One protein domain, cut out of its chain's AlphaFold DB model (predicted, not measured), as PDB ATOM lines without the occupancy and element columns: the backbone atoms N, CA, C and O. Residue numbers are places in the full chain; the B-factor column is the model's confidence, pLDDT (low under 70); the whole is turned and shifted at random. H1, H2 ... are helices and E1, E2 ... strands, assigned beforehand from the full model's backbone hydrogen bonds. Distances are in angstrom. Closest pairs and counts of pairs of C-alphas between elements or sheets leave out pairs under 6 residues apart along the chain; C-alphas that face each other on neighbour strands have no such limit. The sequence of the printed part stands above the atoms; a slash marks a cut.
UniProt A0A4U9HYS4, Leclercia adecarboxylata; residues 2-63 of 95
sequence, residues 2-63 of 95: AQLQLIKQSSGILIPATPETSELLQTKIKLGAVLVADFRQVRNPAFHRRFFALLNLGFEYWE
ATOM      1  N   ALA A   2     273.187 283.532 288.638       64.75
ATOM      2  CA  ALA A   2     272.032 283.677 289.530       64.75
ATOM      3  C   ALA A   2     272.487 284.196 290.904       64.75
ATOM      4  O   ALA A   2     273.364 283.599 291.524       64.75
ATOM      5  N   GLN A   3     271.915 285.309 291.363       67.94
ATOM      6  CA  GLN A   3     272.227 285.900 292.663       67.94
ATOM      7  C   GLN A   3     271.247 285.357 293.709       67.94
ATOM      8  O   GLN A   3     270.074 285.719 293.702       67.94
ATOM      9  N   LEU A   4     271.725 284.493 294.605       74.00
ATOM     10  CA  LEU A   4     270.913 283.946 295.695       74.00
ATOM     11  C   LEU A   4     271.032 284.843 296.930       74.00
ATOM     12  O   LEU A   4     272.134 285.219 297.333       74.00
ATOM     13  N   GLN A   5     269.896 285.186 297.536       69.62
ATOM     14  CA  GLN A   5     269.864 285.959 298.775       69.62
ATOM     15  C   GLN A   5     269.660 285.008 299.950       69.62
ATOM     16  O   GLN A   5     268.633 284.339 300.052       69.62
ATOM     17  N   LEU A   6     270.653 284.938 300.832       75.75
ATOM     18  CA  LEU A   6     270.685 284.013 301.961       75.75
ATOM     19  C   LEU A   6     270.945 284.788 303.253       75.75
ATOM     20  O   LEU A   6     271.791 285.683 303.291       75.75
ATOM     21  N   ILE A   7     270.220 284.440 304.313       72.19
ATOM     22  CA  ILE A   7     270.389 285.006 305.651       72.19
ATOM     23  C   ILE A   7     271.161 283.996 306.497       72.19
ATOM     24  O   ILE A   7     270.762 282.838 306.621       72.19
ATOM     25  N   LYS A   8     272.265 284.448 307.098       70.81
ATOM     26  CA  LYS A   8     273.034 283.660 308.063       70.81
ATOM     27  C   LYS A   8     272.299 283.632 309.404       70.81
ATOM     28  O   LYS A   8     272.163 284.676 310.041       70.81
ATOM     29  N   GLN A   9     271.867 282.453 309.844       73.62
ATOM     30  CA  GLN A   9     271.406 282.241 311.216       73.62
ATOM     31  C   GLN A   9     272.574 281.963 312.175       73.62
ATOM     32  O   GLN A   9     273.685 281.618 311.765       73.62
ATOM     33  N   SER A  10     272.314 282.119 313.476       65.75
ATOM     34  CA  SER A  10     273.281 281.913 314.565       65.75
ATOM     35  C   SER A  10     273.876 280.501 314.603       65.75
ATOM     36  O   SER A  10     274.997 280.330 315.068       65.75
ATOM     37  N   SER A  11     273.170 279.512 314.056       71.31
ATOM     38  CA  SER A  11     273.589 278.110 313.950       71.31
ATOM     39  C   SER A  11     274.528 277.816 312.772       71.31
ATOM     40  O   SER A  11     274.842 276.659 312.517       71.31
ATOM     41  N   GLY A  12     274.957 278.834 312.013       68.00
ATOM     42  CA  GLY A  12     275.754 278.635 310.796       68.00
ATOM     43  C   GLY A  12     274.942 278.106 309.607       68.00
ATOM     44  O   GLY A  12     275.503 277.868 308.542       68.00
ATOM     45  N   ILE A  13     273.625 277.968 309.774       74.31
ATOM     46  CA  ILE A  13     272.685 277.572 308.727       74.31
ATOM     47  C   ILE A  13     272.343 278.799 307.872       74.31
ATOM     48  O   ILE A  13     272.105 279.897 308.388       74.31
ATOM     49  N   LEU A  14     272.333 278.613 306.551       72.44
ATOM     50  CA  LEU A  14     271.904 279.619 305.582       72.44
ATOM     51  C   LEU A  14     270.436 279.378 305.228       72.44
ATOM     52  O   LEU A  14     270.088 278.301 304.748       72.44
ATOM     53  N   ILE A  15     269.585 280.381 305.450       76.62
ATOM     54  CA  ILE A  15     268.162 280.327 305.098       76.62
ATOM     55  C   ILE A  15     267.907 281.185 303.855       76.62
ATOM     56  O   ILE A  15     268.430 282.302 303.784       76.62
ATOM     57  N   PRO A  16     267.108 280.711 302.882       77.56
ATOM     58  CA  PRO A  16     266.674 281.530 301.752       77.56
ATOM     59  C   PRO A  16     265.937 282.789 302.231       77.56
ATOM     60  O   PRO A  16     264.972 282.709 302.985       77.56
ATOM     61  N   ALA A  17     266.391 283.961 301.785       76.50
ATOM     62  CA  ALA A  17     265.761 285.242 302.111       76.50
ATOM     63  C   ALA A  17     264.503 285.508 301.269       76.50
ATOM     64  O   ALA A  17     263.611 286.236 301.699       76.50
ATOM     65  N   THR A  18     264.449 284.941 300.059       78.31
ATOM     66  CA  THR A  18     263.349 285.103 299.102       78.31
ATOM     67  C   THR A  18     262.744 283.747 298.724       78.31
ATOM     68  O   THR A  18     263.479 282.755 298.654       78.31
ATOM     69  N   PRO A  19     261.427 283.682 298.448       75.25
ATOM     70  CA  PRO A  19     260.762 282.440 298.045       75.25
ATOM     71  C   PRO A  19     261.353 281.862 296.751       75.25
ATOM     72  O   PRO A  19     261.596 280.662 296.681       75.25
ATOM     73  N   GLU A  20     261.739 282.716 295.798       77.31
ATOM     74  CA  GLU A  20     262.434 282.301 294.569       77.31
ATOM     75  C   GLU A  20     263.758 281.572 294.856       77.31
ATOM     76  O   GLU A  20     264.092 280.581 294.210       77.31
ATOM     77  N   THR A  21     264.517 282.028 295.860       75.12
ATOM     78  CA  THR A  21     265.768 281.367 296.268       75.12
ATOM     79  C   THR A  21     265.476 279.998 296.887       75.12
ATOM     80  O   THR A  21     266.223 279.051 296.653       75.12
ATOM     81  N   SER A  22     264.383 279.872 297.647       75.81
ATOM     82  CA  SER A  22     263.957 278.597 298.237       75.81
ATOM     83  C   SER A  22     263.562 277.579 297.168       75.81
ATOM     84  O   SER A  22     263.994 276.431 297.229       75.81
ATOM     85  N   GLU A  23     262.783 277.995 296.171       76.56
ATOM     86  CA  GLU A  23     262.373 277.134 295.058       76.56
ATOM     87  C   GLU A  23     263.577 276.685 294.227       76.56
ATOM     88  O   GLU A  23     263.726 275.504 293.927       76.56
ATOM     89  N   LEU A  24     264.515 277.589 293.933       76.69
ATOM     90  CA  LEU A  24     265.745 277.225 293.228       76.69
ATOM     91  C   LEU A  24     266.589 276.206 294.007       76.69
ATOM     92  O   LEU A  24     267.115 275.270 293.399       76.69
ATOM     93  N   LEU A  25     266.700 276.356 295.331       74.56
ATOM     94  CA  LEU A  25     267.406 275.402 296.191       74.56
ATOM     95  C   LEU A  25     266.716 274.032 296.227       74.56
ATOM     96  O   LEU A  25     267.407 273.020 296.212       74.56
ATOM     97  N   GLN A  26     265.383 273.983 296.244       76.75
ATOM     98  CA  GLN A  26     264.630 272.726 296.316       76.75
ATOM     99  C   GLN A  26     264.526 272.009 294.964       76.75
ATOM    100  O   GLN A  26     264.584 270.784 294.908       76.75
ATOM    101  N   THR A  27     264.373 272.752 293.866       76.06
ATOM    102  CA  THR A  27     264.115 272.174 292.540       76.06
ATOM    103  C   THR A  27     265.395 271.861 291.772       76.06
ATOM    104  O   THR A  27     265.448 270.859 291.061       76.06
ATOM    105  N   LYS A  28     266.435 272.703 291.872       73.00
ATOM    106  CA  LYS A  28     267.653 272.533 291.056       73.00
ATOM    107  C   LYS A  28     268.784 271.811 291.772       73.00
ATOM    108  O   LYS A  28     269.675 271.297 291.098       73.00
ATOM    109  N   ILE A  29     268.785 271.785 293.102       71.38
ATOM    110  CA  ILE A  29     269.929 271.309 293.875       71.38
ATOM    111  C   ILE A  29     269.524 270.075 294.673       71.38
ATOM    112  O   ILE A  29     268.610 270.100 295.489       71.38
ATOM    113  N   LYS A  30     270.226 268.968 294.424       69.88
ATOM    114  CA  LYS A  30     270.033 267.724 295.173       69.88
ATOM    115  C   LYS A  30     270.665 267.844 296.559       69.88
ATOM    116  O   LYS A  30     271.737 268.432 296.713       69.88
ATOM    117  N   LEU A  31     270.023 267.230 297.551       68.94
ATOM    118  CA  LEU A  31     270.562 267.103 298.904       68.94
ATOM    119  C   LEU A  31     271.940 266.415 298.843       68.94
ATOM    120  O   LEU A  31     272.062 265.332 298.275       68.94
ATOM    121  N   GLY A  32     272.975 267.067 299.383       67.94
ATOM    122  CA  GLY A  32     274.361 266.572 299.379       67.94
ATOM    123  C   GLY A  32     275.271 267.121 298.269       67.94
ATOM    124  O   GLY A  32     276.451 266.781 298.240       67.94
ATOM    125  N   ALA A  33     274.774 267.979 297.372       71.44
ATOM    126  CA  ALA A  33     275.617 268.641 296.376       71.44
ATOM    127  C   ALA A  33     276.446 269.786 296.989       71.44
ATOM    128  O   ALA A  33     275.937 270.590 297.773       71.44
ATOM    129  N   VAL A  34     277.719 269.889 296.593       65.25
ATOM    130  CA  VAL A  34     278.606 270.992 296.994       65.25
ATOM    131  C   VAL A  34     278.323 272.208 296.110       65.25
ATOM    132  O   VAL A  34     278.459 272.144 294.890       65.25
ATOM    133  N   LEU A  35     277.928 273.317 296.732       68.00
ATOM    134  CA  LEU A  35     277.661 274.594 296.070       68.00
ATOM    135  C   LEU A  35     278.820 275.559 296.320       68.00
ATOM    136  O   LEU A  35     279.215 275.769 297.465       68.00
ATOM    137  N   VAL A  36     279.313 276.189 295.257       68.56
ATOM    138  CA  VAL A  36     280.244 277.321 295.341       68.56
ATOM    139  C   VAL A  36     279.454 278.580 295.003       68.56
ATOM    140  O   VAL A  36     278.852 278.661 293.933       68.56
ATOM    141  N   ALA A  37     279.411 279.538 295.928       69.50
ATOM    142  CA  ALA A  37     278.674 280.784 295.761       69.50
ATOM    143  C   ALA A  37     279.506 281.976 296.241       69.50
ATOM    144  O   ALA A  37     280.148 281.914 297.290       69.50
ATOM    145  N   ASP A  38     279.432 283.072 295.488       70.31
ATOM    146  CA  ASP A  38     280.021 284.348 295.874       70.31
ATOM    147  C   ASP A  38     279.032 285.126 296.742       70.31
ATOM    148  O   ASP A  38     277.991 285.609 296.285       70.31
ATOM    149  N   PHE A  39     279.353 285.247 298.027       69.69
ATOM    150  CA  PHE A  39     278.520 285.967 298.980       69.69
ATOM    151  C   PHE A  39     278.909 287.442 299.019       69.69
ATOM    152  O   PHE A  39     280.022 287.801 299.400       69.69
ATOM    153  N   ARG A  40     277.955 288.323 298.701       73.06
ATOM    154  CA  ARG A  40     278.085 289.763 298.942       73.06
ATOM    155  C   ARG A  40     277.150 290.179 300.066       73.06
ATOM    156  O   ARG A  40     275.934 290.066 299.939       73.06
ATOM    157  N   GLN A  41     277.713 290.697 301.153       72.81
ATOM    158  CA  GLN A  41     276.914 291.206 302.262       72.81
ATOM    159  C   GLN A  41     276.143 292.456 301.822       72.81
ATOM    160  O   GLN A  41     276.726 293.476 301.444       72.81
ATOM    161  N   VAL A  42     274.814 292.376 301.873       71.88
ATOM    162  CA  VAL A  42     273.944 293.535 301.657       71.88
ATOM    163  C   VAL A  42     273.997 294.412 302.911       71.88
ATOM    164  O   VAL A  42     273.926 293.912 304.035       71.88
ATOM    165  N   ARG A  43     274.158 295.730 302.729       73.56
ATOM    166  CA  ARG A  43     274.160 296.711 303.830       73.56
ATOM    167  C   ARG A  43     272.857 296.605 304.619       73.56
ATOM    168  O   ARG A  43     271.814 296.393 304.015       73.56
ATOM    169  N   ASN A  44     272.899 296.800 305.938       80.31
ATOM    170  CA  ASN A  44     271.710 296.737 306.793       80.31
ATOM    171  C   ASN A  44     270.694 297.841 306.407       80.31
ATOM    172  O   ASN A  44     270.905 299.007 306.761       80.31
ATOM    173  N   PRO A  45     269.574 297.516 305.729       76.81
ATOM    174  CA  PRO A  45     268.633 298.531 305.267       76.81
ATOM    175  C   PRO A  45     267.862 299.168 306.431       76.81
ATOM    176  O   PRO A  45     267.430 300.314 306.326       76.81
ATOM    177  N   ALA A  46     267.718 298.470 307.562       79.50
ATOM    178  CA  ALA A  46     267.053 299.008 308.745       79.50
ATOM    179  C   ALA A  46     267.862 300.145 309.385       79.50
ATOM    180  O   ALA A  46     267.275 301.113 309.868       79.50
ATOM    181  N   PHE A  47     269.197 300.072 309.338       83.75
ATOM    182  CA  PHE A  47     270.056 301.165 309.796       83.75
ATOM    183  C   PHE A  47     269.891 302.407 308.915       83.75
ATOM    184  O   PHE A  47     269.680 303.501 309.433       83.75
ATOM    185  N   HIS A  48     269.881 302.231 307.590       82.81
ATOM    186  CA  HIS A  48     269.637 303.332 306.656       82.81
ATOM    187  C   HIS A  48     268.265 303.984 306.876       82.81
ATOM    188  O   HIS A  48     268.175 305.208 306.892       82.81
ATOM    189  N   ARG A  49     267.211 303.195 307.127       86.88
ATOM    190  CA  ARG A  49     265.877 303.735 307.450       86.88
ATOM    191  C   ARG A  49     265.896 304.606 308.709       86.88
ATOM    192  O   ARG A  49     265.334 305.696 308.697       86.88
ATOM    193  N   ARG A  50     266.567 304.157 309.776       88.44
ATOM    194  CA  ARG A  50     266.691 304.920 311.034       88.44
ATOM    195  C   ARG A  50     267.507 306.202 310.852       88.44
ATOM    196  O   ARG A  50     267.126 307.242 311.372       88.44
ATOM    197  N   PHE A  51     268.590 306.135 310.082       88.50
ATOM    198  CA  PHE A  51     269.428 307.291 309.771       88.50
ATOM    199  C   PHE A  51     268.654 308.380 309.013       88.50
ATOM    200  O   PHE A  51     268.678 309.543 309.408       88.50
ATOM    201  N   PHE A  52     267.904 308.008 307.971       89.31
ATOM    202  CA  PHE A  52     267.115 308.979 307.208       89.31
ATOM    203  C   PHE A  52     265.924 309.541 307.992       89.31
ATOM    204  O   PHE A  52     265.592 310.709 307.815       89.31
ATOM    205  N   ALA A  53     265.326 308.766 308.903       90.69
ATOM    206  CA  ALA A  53     264.289 309.281 309.796       90.69
ATOM    207  C   ALA A  53     264.806 310.431 310.684       90.69
ATOM    208  O   ALA A  53     264.124 311.441 310.833       90.69
ATOM    209  N   LEU A  54     266.029 310.313 311.218       91.00
ATOM    210  CA  LEU A  54     266.666 311.377 312.007       91.00
ATOM    211  C   LEU A  54     266.959 312.627 311.173       91.00
ATOM    212  O   LEU A  54     266.713 313.740 311.632       91.00
ATOM    213  N   LEU A  55     267.456 312.451 309.945       91.88
ATOM    214  CA  LEU A  55     267.699 313.576 309.042       91.88
ATOM    215  C   LEU A  55     266.407 314.320 308.704       91.88
ATOM    216  O   LEU A  55     266.402 315.546 308.745       91.88
ATOM    217  N   ASN A  56     265.320 313.598 308.424       88.00
ATOM    218  CA  ASN A  56     264.017 314.205 308.152       88.00
ATOM    219  C   ASN A  56     263.513 315.027 309.344       88.00
ATOM    220  O   ASN A  56     263.083 316.160 309.152       88.00
ATOM    221  N   LEU A  57     263.641 314.500 310.566       87.94
ATOM    222  CA  LEU A  57     263.260 315.220 311.783       87.94
ATOM    223  C   LEU A  57     264.096 316.495 311.985       87.94
ATOM    224  O   LEU A  57     263.555 317.553 312.302       87.94
ATOM    225  N   GLY A  58     265.410 316.426 311.753       87.81
ATOM    226  CA  GLY A  58     266.276 317.606 311.786       87.81
ATOM    227  C   GLY A  58     265.914 318.636 310.714       87.81
ATOM    228  O   GLY A  58     265.970 319.832 310.976       87.81
ATOM    229  N   PHE A  59     265.500 318.184 309.527       85.31
ATOM    230  CA  PHE A  59     265.081 319.058 308.430       85.31
ATOM    231  C   PHE A  59     263.759 319.779 308.718       85.31
ATOM    232  O   PHE A  59     263.604 320.934 308.334       85.31
ATOM    233  N   GLU A  60     262.822 319.105 309.385       81.75
ATOM    234  CA  GLU A  60     261.529 319.667 309.783       81.75
ATOM    235  C   GLU A  60     261.682 320.725 310.883       81.75
ATOM    236  O   GLU A  60     261.041 321.772 310.829       81.75
ATOM    237  N   TYR A  61     262.574 320.489 311.851       79.44
ATOM    238  CA  TYR A  61     262.817 321.426 312.952       79.44
ATOM    239  C   TYR A  61     263.762 322.582 312.585       79.44
ATOM    240  O   TYR A  61     263.782 323.623 313.244       79.44
ATOM    241  N   TRP A  62     264.573 322.422 311.542       81.81
ATOM    242  CA  TRP A  62     265.527 323.443 311.138       81.81
ATOM    243  C   TRP A  62     264.858 324.550 310.314       81.81
ATOM    244  O   TRP A  62     264.581 324.399 309.123       81.81
ATOM    245  N   GLU A  63     264.658 325.716 310.931       69.00
ATOM    246  CA  GLU A  63     264.335 326.944 310.204       69.00
ATOM    247  C   GLU A  63     265.612 327.561 309.599       69.00
ATOM    248  O   GLU A  63     266.523 327.962 310.329       69.00
TER     249      GLU A  63
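This is residues 2 to 63 of the 95 residues of a protein of Leclercia adecarboxylata (UniProt A0A4U9HYS4). Picture a small, loose head, made of a two-strand hairpin, E1 and E2, with the short helix H1 beside one end of it, and a long free arm, H2, that sticks out from it. A bare stretch, residues 29 to 44, leads from H1 back past the head to H2, and the arm makes much of the length. The printed part has 62 residues, with two named strands and two named helices in the order E1, E2, H1, H2; the sheet is antiparallel and the class is mostly helix. The whole is extended, with a radius of gyration of the C-alphas of 18.3 A and spans of 62 by 22 by 17 A.

Find C-alpha 6 at (270.685, 284.013, 301.961), where strand E1, residues 6 to 8, begins and runs 6.5 A. Strand E2, residues 14 to 16, spans 6.8 A. Helix H1, residues 19 to 28, begins at C-alpha 19 and spans 13.9 A. Helix H2, residues 45 to 61, runs 24.8 A to C-alpha 61 at (262.817, 321.426, 312.952).

Look first at the hairpin of E1 and E2, antiparallel at 145 degrees, where N 7 and O 15 are within hydrogen-bond range at 2.8 A. The closest C-alphas of E2 and H1 are those of Pro 16 and Ser 22, 5.3 A apart. H2 is apart from E1, E2 and H1. In H1 and H2 every O i to N i+4 pair is within hydrogen-bond range.

The C-alphas of Gly 32 and Glu 63, the two farthest apart, are 62.1 A apart. The printed part has no cut, and the link from H1 to H2 is long, with 16 residues. Residues 26 to 36 and 43 to 63 stand free. The mean pLDDT of the printed part is 76.3; 14 residues are under 70, among them 30 to 32 and 34 to 37.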